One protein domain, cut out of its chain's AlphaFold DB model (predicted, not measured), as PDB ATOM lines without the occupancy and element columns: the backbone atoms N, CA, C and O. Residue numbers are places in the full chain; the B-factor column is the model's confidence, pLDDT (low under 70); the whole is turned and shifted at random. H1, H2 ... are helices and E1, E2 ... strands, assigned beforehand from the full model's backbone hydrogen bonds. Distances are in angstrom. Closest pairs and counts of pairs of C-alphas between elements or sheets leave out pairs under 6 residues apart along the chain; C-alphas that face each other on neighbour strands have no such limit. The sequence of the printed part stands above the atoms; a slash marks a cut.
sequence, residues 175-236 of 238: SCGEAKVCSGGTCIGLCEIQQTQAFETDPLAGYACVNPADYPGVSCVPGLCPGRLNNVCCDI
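This is residues 175 to 236 of the 238 residues of an uncharacterized protein of Candidatus Uhrbacteria bacterium (UniProt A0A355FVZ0). Two small antiparallel pieces make a flat domain: a three-stranded sheet, E1 E2 E3, at one end and a two-stranded hairpin, E4 and E5, nearer the middle, with the short helix H1 between them. Long loops, residues 211 to 231, spread beyond the hairpin. The printed part has 62 residues, in the order E1 E2 E3 H1 E4 E5; the class is mixed, with 25 residues in named elements, under half. It is compact, with a radius of gyration of the C-alphas of 11.9 A, and spans 35 by 32 by 12 A.

Find C-alpha 175 at (192.173, 162.460, 124.872), where E1, residues 175 to 177, begins. Next come E2, residues 180 to 183, 9.5 A long, and E3, residues 186 to 189, 9.8 A. H1, residues 192 to 197, runs 10.4 A. Then read E4, residues 207 to 210, 9.1 A, and E5, residues 232 to 235, 9.8 A, ending at (181.566, 179.342, 136.830).

E1, E2 and E3 form a meander, each strand the antiparallel neighbour of the one before; look at N 176 and O 180, 3.2 A, and N 181 and O 188, 2.9 A. H1 only grazes this sheet, with residues 192 to 193. In H1, 0 of 2 O i to N i+4 pairs are within hydrogen-bond range, but 3 of 3 O i to N i+3 pairs are. The closest C-alphas of H1 and E4 are those of Glu 192 and Tyr 207, 6.3 A. In the hairpin E4 and E5, N 208 and O 234 are 2.9 A apart. Residues 220 to 221 pair antiparallel with 233 to 234 of E5. E3 and E4 are apart.

The C-alphas farthest apart, of Gly 185 and Pro 216, are 35.3 A apart. The printed part has no cut, and the link E4 to E5 is long, 21 residues. Look for pLDDT under 70 at residues 193 to 206 and 227 to 230.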
ATOM      1  N   SER A 175     191.325 161.698 123.955       79.12
ATOM      2  CA  SER A 175     192.173 162.460 124.872       79.12
ATOM      3  C   SER A 175     193.380 163.025 124.122       79.12
ATOM      4  O   SER A 175     194.182 162.264 123.578       79.12
ATOM      5  N   CYS A 176     193.525 164.348 124.122       80.31
ATOM      6  CA  CYS A 176     194.613 165.071 123.449       80.31
ATOM      7  C   CYS A 176     195.591 165.733 124.436       80.31
ATOM      8  O   CYS A 176     196.471 166.501 124.049       80.31
ATOM      9  N   GLY A 177     195.445 165.425 125.725       75.94
ATOM     10  CA  GLY A 177     196.289 165.894 126.817       75.94
ATOM     11  C   GLY A 177     195.627 165.636 128.170       75.94
ATOM     12  O   GLY A 177     194.531 165.080 128.243       75.94
ATOM     13  N   GLU A 178     196.279 166.060 129.251       71.81
ATOM     14  CA  GLU A 178     195.684 165.990 130.589       71.81
ATOM     15  C   GLU A 178     194.454 166.898 130.680       71.81
ATOM     16  O   GLU A 178     194.539 168.082 130.354       71.81
ATOM     17  N   ALA A 179     193.317 166.342 131.110       73.50
ATOM     18  CA  ALA A 179     192.037 167.049 131.195       73.50
ATOM     19  C   ALA A 179     191.660 167.815 129.901       73.50
ATOM     20  O   ALA A 179     191.044 168.881 129.962       73.50
ATOM     21  N   LYS A 180     192.014 167.268 128.725       78.06
ATOM     22  CA  LYS A 180     191.650 167.804 127.404       78.06
ATOM     23  C   LYS A 180     191.147 166.716 126.459       78.06
ATOM     24  O   LYS A 180     191.688 165.608 126.436       78.06
ATOM     25  N   VAL A 181     190.158 167.062 125.643       84.62
ATOM     26  CA  VAL A 181     189.553 166.187 124.629       84.62
ATOM     27  C   VAL A 181     189.450 166.892 123.285       84.62
ATOM     28  O   VAL A 181     189.354 168.119 123.213       84.62
ATOM     29  N   CYS A 182     189.477 166.106 122.214       85.38
ATOM     30  CA  CYS A 182     189.191 166.598 120.879       85.38
ATOM     31  C   CYS A 182     187.698 166.888 120.718       85.38
ATOM     32  O   CYS A 182     186.860 166.049 121.051       85.38
ATOM     33  N   SER A 183     187.385 168.075 120.213       85.62
ATOM     34  CA  SER A 183     186.048 168.461 119.779       85.62
ATOM     35  C   SER A 183     186.164 169.391 118.570       85.62
ATOM     36  O   SER A 183     186.817 170.439 118.650       85.62
ATOM     37  N   GLY A 184     185.597 168.982 117.433       78.50
ATOM     38  CA  GLY A 184     185.577 169.756 116.187       78.50
ATOM     39  C   GLY A 184     186.975 170.080 115.658       78.50
ATOM     40  O   GLY A 184     187.286 171.242 115.395       78.50
ATOM     41  N   GLY A 185     187.870 169.085 115.637       77.94
ATOM     42  CA  GLY A 185     189.253 169.259 115.180       77.94
ATOM     43  C   GLY A 185     190.144 170.091 116.115       77.94
ATOM     44  O   GLY A 185     191.290 170.401 115.788       77.94
ATOM     45  N   THR A 186     189.660 170.454 117.307       78.06
ATOM     46  CA  THR A 186     190.428 171.243 118.280       78.06
ATOM     47  C   THR A 186     190.560 170.531 119.621       78.06
ATOM     48  O   THR A 186     189.648 169.851 120.078       78.06
ATOM     49  N   CYS A 187     191.724 170.673 120.260       78.94
ATOM     50  CA  CYS A 187     191.977 170.122 121.590       78.94
ATOM     51  C   CYS A 187     191.519 171.127 122.652       78.94
ATOM     52  O   CYS A 187     192.218 172.111 122.913       78.94
ATOM     53  N   ILE A 188     190.350 170.890 123.246       80.12
ATOM     54  CA  ILE A 188     189.730 171.772 124.242       80.12
ATOM     55  C   ILE A 188     189.768 171.148 125.641       80.12
ATOM     56  O   ILE A 188     189.893 169.935 125.802       80.12
ATOM     57  N   GLY A 189     189.723 171.990 126.676       78.81
ATOM     58  CA  GLY A 189     189.727 171.540 128.070       78.81
ATOM     59  C   GLY A 189     188.408 170.893 128.484       78.81
ATOM     60  O   GLY A 189     187.345 171.291 128.016       78.81
ATOM     61  N   LEU A 190     188.470 169.943 129.421       78.75
ATOM     62  CA  LEU A 190     187.282 169.340 130.035       78.75
ATOM     63  C   LEU A 190     186.412 170.378 130.767       78.75
ATOM     64  O   LEU A 190     185.207 170.191 130.891       78.75
ATOM     65  N   CYS A 191     187.014 171.468 131.243       79.25
ATOM     66  CA  CYS A 191     186.283 172.589 131.830       79.25
ATOM     67  C   CYS A 191     185.437 173.348 130.787       79.25
ATOM     68  O   CYS A 191     184.310 173.726 131.080       79.25
ATOM     69  N   GLU A 192     185.935 173.491 129.554       73.44
ATOM     70  CA  GLU A 192     185.248 174.230 128.484       73.44
ATOM     71  C   GLU A 192     184.021 173.467 127.965       73.44
ATOM     72  O   GLU A 192     182.964 174.046 127.734       73.44
ATOM     73  N   ILE A 193     184.102 172.136 127.849       68.44
ATOM     74  CA  ILE A 193     182.958 171.321 127.394       68.44
ATOM     75  C   ILE A 193     181.760 171.358 128.353       68.44
ATOM     76  O   ILE A 193     180.648 171.043 127.925       68.44
ATOM     77  N   GLN A 194     181.936 171.786 129.610       66.62
ATOM     78  CA  GLN A 194     180.809 172.014 130.523       66.62
ATOM     79  C   GLN A 194     179.907 173.173 130.056       66.62
ATOM     80  O   GLN A 194     178.708 173.147 130.331       66.62
ATOM     81  N   GLN A 195     180.414 174.131 129.263       60.25
ATOM     82  CA  GLN A 195     179.590 175.214 128.698       60.25
ATOM     83  C   GLN A 195     178.471 174.717 127.777       60.25
ATOM     84  O   GLN A 195     177.438 175.374 127.664       60.25
ATOM     85  N   THR A 196     178.617 173.550 127.143       52.25
ATOM     86  CA  THR A 196     177.584 173.034 126.224       52.25
ATOM     87  C   THR A 196     176.282 172.626 126.923       52.25
ATOM     88  O   THR A 196     175.269 172.461 126.250       52.25
ATOM     89  N   GLN A 197     176.266 172.508 128.255       52.47
ATOM     90  CA  GLN A 197     175.046 172.282 129.042       52.47
ATOM     91  C   GLN A 197     174.426 173.593 129.578       52.47
ATOM     92  O   GLN A 197     173.305 173.564 130.075       52.47
ATOM     93  N   ALA A 198     175.128 174.733 129.486       49.53
ATOM     94  CA  ALA A 198     174.711 176.023 130.061       49.53
ATOM     95  C   ALA A 198     174.284 177.078 129.015       49.53
ATOM     96  O   ALA A 198     173.809 178.154 129.375       49.53
ATOM     97  N   PHE A 199     174.412 176.774 127.717       43.56
ATOM     98  CA  PHE A 199     174.114 177.702 126.616       43.56
ATOM     99  C   PHE A 199     172.628 178.099 126.488       43.56
ATOM    100  O   PHE A 199     172.318 179.051 125.778       43.56
ATOM    101  N   GLU A 200     171.690 177.426 127.161       53.59
ATOM    102  CA  GLU A 200     170.266 177.759 127.002       53.59
ATOM    103  C   GLU A 200     169.812 178.974 127.837       53.59
ATOM    104  O   GLU A 200     168.736 179.505 127.571       53.59
ATOM    105  N   THR A 201     170.605 179.467 128.803       50.72
ATOM    106  CA  THR A 201     170.103 180.502 129.733       50.72
ATOM    107  C   THR A 201     170.909 181.794 129.868       50.72
ATOM    108  O   THR A 201     170.297 182.771 130.287       50.72
ATOM    109  N   ASP A 202     172.197 181.882 129.495       52.41
ATOM    110  CA  ASP A 202     172.910 183.178 129.569       52.41
ATOM    111  C   ASP A 202     174.189 183.271 128.693       52.41
ATOM    112  O   ASP A 202     175.108 182.468 128.864       52.41
ATOM    113  N   PRO A 203     174.324 184.262 127.785       54.12
ATOM    114  CA  PRO A 203     175.521 184.458 126.952       54.12
ATOM    115  C   PRO A 203     176.762 184.979 127.708       54.12
ATOM    116  O   PRO A 203     177.803 185.184 127.081       54.12
ATOM    117  N   LEU A 204     176.668 185.206 129.025       55.25
ATOM    118  CA  LEU A 204     177.783 185.619 129.891       55.25
ATOM    119  C   LEU A 204     178.336 184.496 130.797       55.25
ATOM    120  O   LEU A 204     179.326 184.729 131.489       55.25
ATOM    121  N   ALA A 205     177.754 183.290 130.775       58.97
ATOM    122  CA  ALA A 205     178.205 182.154 131.584       58.97
ATOM    123  C   ALA A 205     179.538 181.577 131.060       58.97
ATOM    124  O   ALA A 205     179.586 180.865 130.052       58.97
ATOM    125  N   GLY A 206     180.649 181.903 131.726       68.38
ATOM    126  CA  GLY A 206     181.987 181.410 131.397       68.38
ATOM    127  C   GLY A 206     182.488 180.427 132.447       68.38
ATOM    128  O   GLY A 206     182.620 180.809 133.603       68.38
ATOM    129  N   TYR A 207     182.824 179.191 132.070       74.50
ATOM    130  CA  TYR A 207     183.562 178.289 132.961       74.50
ATOM    131  C   TYR A 207     185.061 178.509 132.756       74.50
ATOM    132  O   TYR A 207     185.553 178.461 131.633       74.50
ATOM    133  N   ALA A 208     185.804 178.746 133.834       77.38
ATOM    134  CA  ALA A 208     187.247 178.949 133.772       77.38
ATOM    135  C   ALA A 208     187.976 178.170 134.868       77.38
ATOM    136  O   ALA A 208     187.462 177.945 135.964       77.38
ATOM    137  N   CYS A 209     189.213 177.773 134.576       80.50
ATOM    138  CA  CYS A 209     190.098 177.172 135.565       80.50
ATOM    139  C   CYS A 209     190.676 178.265 136.468       80.50
ATOM    140  O   CYS A 209     191.570 179.002 136.055       80.50
ATOM    141  N   VAL A 210     190.174 178.357 137.697       81.94
ATOM    142  CA  VAL A 210     190.585 179.362 138.688       81.94
ATOM    143  C   VAL A 210     190.859 178.714 140.041       81.94
ATOM    144  O   VAL A 210     190.518 177.552 140.282       81.94
ATOM    145  N   ASN A 211     191.502 179.466 140.933       81.56
ATOM    146  CA  ASN A 211     191.684 179.050 142.313       81.56
ATOM    147  C   ASN A 211     190.426 179.409 143.125       81.56
ATOM    148  O   ASN A 211     190.003 180.566 143.105       81.56
ATOM    149  N   PRO A 212     189.828 178.459 143.863       77.50
ATOM    150  CA  PRO A 212     188.578 178.685 144.583       77.50
ATOM    151  C   PRO A 212     188.755 179.664 145.752       77.50
ATOM    152  O   PRO A 212     187.773 180.196 146.259       77.50
ATOM    153  N   ALA A 213     189.996 179.930 146.174       77.62
ATOM    154  CA  ALA A 213     190.295 180.957 147.167       77.62
ATOM    155  C   ALA A 213     190.094 182.389 146.637       77.62
ATOM    156  O   ALA A 213     189.802 183.282 147.430       77.62
ATOM    157  N   ASP A 214     190.232 182.607 145.325       81.50
ATOM    158  CA  ASP A 214     190.129 183.939 144.713       81.50
ATOM    159  C   ASP A 214     188.665 184.358 144.470       81.50
ATOM    160  O   ASP A 214     188.369 185.548 144.377       81.50
ATOM    161  N   TYR A 215     187.739 183.389 144.418       74.69
ATOM    162  CA  TYR A 215     186.319 183.598 144.115       74.69
ATOM    163  C   TYR A 215     185.421 182.906 145.155       74.69
ATOM    164  O   TYR A 215     184.915 181.805 144.923       74.69
ATOM    165  N   PRO A 216     185.197 183.516 146.329       75.19
ATOM    166  CA  PRO A 216     184.274 182.959 147.307       75.19
ATOM    167  C   PRO A 216     182.825 183.087 146.805       75.19
ATOM    168  O   PRO A 216     182.325 184.195 146.629       75.19
ATOM    169  N   GLY A 217     182.136 181.958 146.613       75.50
ATOM    170  CA  GLY A 217     180.697 181.921 146.299       75.50
ATOM    171  C   GLY A 217     180.321 181.442 144.894       75.50
ATOM    172  O   GLY A 217     179.132 181.368 144.600       75.50
ATOM    173  N   VAL A 218     181.294 181.076 144.055       80.31
ATOM    174  CA  VAL A 218     181.035 180.466 142.739       80.31
ATOM    175  C   VAL A 218     180.951 178.937 142.817       80.31
ATOM    176  O   VAL A 218     181.567 178.305 143.680       80.31
ATOM    177  N   SER A 219     180.191 178.327 141.905       82.44
ATOM    178  CA  SER A 219     180.085 176.866 141.796       82.44
ATOM    179  C   SER A 219     181.308 176.300 141.073       82.44
ATOM    180  O   SER A 219     181.568 176.663 139.927       82.44
ATOM    181  N   CYS A 220     182.049 175.397 141.726       81.62
ATOM    182  CA  CYS A 220     183.275 174.803 141.184       81.62
ATOM    183  C   CYS A 220     183.213 173.271 141.124       81.62
ATOM    184  O   CYS A 220     182.797 172.620 142.084       81.62
ATOM    185  N   VAL A 221     183.719 172.690 140.033       81.12
ATOM    186  CA  VAL A 221     183.870 171.244 139.836       81.12
ATOM    187  C   VAL A 221     185.361 170.865 139.831       81.12
ATOM    188  O   VAL A 221     186.135 171.361 139.001       81.12
ATOM    189  N   PRO A 222     185.807 169.983 140.745       78.19
ATOM    190  CA  PRO A 222     187.193 169.534 140.798       78.19
ATOM    191  C   PRO A 222     187.527 168.489 139.729       78.19
ATOM    192  O   PRO A 222     186.697 167.665 139.366       78.19
ATOM    193  N   GLY A 223     188.783 168.488 139.265       73.69
ATOM    194  CA  GLY A 223     189.331 167.440 138.390       73.69
ATOM    195  C   GLY A 223     189.210 167.682 136.880       73.69
ATOM    196  O   GLY A 223     189.624 166.825 136.106       73.69
ATOM    197  N   LEU A 224     188.683 168.835 136.450       75.06
ATOM    198  CA  LEU A 224     188.483 169.169 135.028       75.06
ATOM    199  C   LEU A 224     189.566 170.102 134.445       75.06
ATOM    200  O   LEU A 224     189.511 170.440 133.264       75.06
ATOM    201  N   CYS A 225     190.547 170.514 135.253       80.00
ATOM    202  CA  CYS A 225     191.617 171.433 134.862       80.00
ATOM    203  C   CYS A 225     192.990 170.735 134.875       80.00
ATOM    204  O   CYS A 225     193.271 169.986 135.813       80.00
ATOM    205  N   PRO A 226     193.864 170.982 133.877       72.19
ATOM    206  CA  PRO A 226     195.231 170.463 133.875       72.19
ATOM    207  C   PRO A 226     196.100 171.156 134.941       72.19
ATOM    208  O   PRO A 226     196.015 172.371 135.125       72.19
ATOM    209  N   GLY A 227     196.971 170.393 135.612       64.44
ATOM    210  CA  GLY A 227     197.862 170.879 136.677       64.44
ATOM    211  C   GLY A 227     197.513 170.355 138.079       64.44
ATOM    212  O   GLY A 227     196.557 169.603 138.263       64.44
ATOM    213  N   ARG A 228     198.319 170.708 139.090       58.34
ATOM    214  CA  ARG A 228     198.199 170.188 140.467       58.34
ATOM    215  C   ARG A 228     197.800 171.268 141.490       58.34
ATOM    216  O   ARG A 228     198.402 172.331 141.545       58.34
ATOM    217  N   LEU A 229     196.860 170.855 142.353       59.22
ATOM    218  CA  LEU A 229     196.486 171.282 143.719       59.22
ATOM    219  C   LEU A 229     195.505 172.443 143.953       59.22
ATOM    220  O   LEU A 229     194.827 172.393 144.975       59.22
ATOM    221  N   ASN A 230     195.340 173.415 143.060       65.81
ATOM    222  CA  ASN A 230     194.436 174.545 143.346       65.81
ATOM    223  C   ASN A 230     193.604 175.056 142.166       65.81
ATOM    224  O   ASN A 230     192.757 175.910 142.386       65.81
ATOM    225  N   ASN A 231     193.769 174.517 140.959       75.12
ATOM    226  CA  ASN A 231     192.935 174.902 139.820       75.12
ATOM    227  C   ASN A 231     191.707 173.992 139.739       75.12
ATOM    228  O   ASN A 231     191.820 172.803 139.430       75.12
ATOM    229  N   VAL A 232     190.535 174.561 140.003       82.06
ATOM    230  CA  VAL A 232     189.233 173.923 139.784       82.06
ATOM    231  C   VAL A 232     188.469 174.681 138.710       82.06
ATOM    232  O   VAL A 232     188.686 175.870 138.487       82.06
ATOM    233  N   CYS A 233     187.603 173.966 138.001       84.81
ATOM    234  CA  CYS A 233     186.753 174.566 136.986       84.81
ATOM    235  C   CYS A 233     185.598 175.265 137.698       84.81
ATOM    236  O   CYS A 233     184.803 174.580 138.336       84.81
ATOM    237  N   CYS A 234     185.520 176.589 137.634       84.31
ATOM    238  CA  CYS A 234     184.468 177.362 138.290       84.31
ATOM    239  C   CYS A 234     183.686 178.187 137.274       84.31
ATOM    240  O   CYS A 234     184.246 178.640 136.276       84.31
ATOM    241  N   ASP A 235     182.405 178.396 137.560       83.56
ATOM    242  CA  ASP A 235     181.566 179.342 136.830       83.56
ATOM    243  C   ASP A 235     181.910 180.775 137.262       83.56
ATOM    244  O   ASP A 235     181.713 181.147 138.417       83.56
ATOM    245  N   ILE A 236     182.484 181.558 136.351       75.56
ATOM    246  CA  ILE A 236     182.870 182.958 136.576       75.56
ATOM    247  C   ILE A 236     181.878 183.944 135.935       75.56
ATOM    248  O   ILE A 236     182.152 185.142 135.902       75.56
TER     249      ILE A 236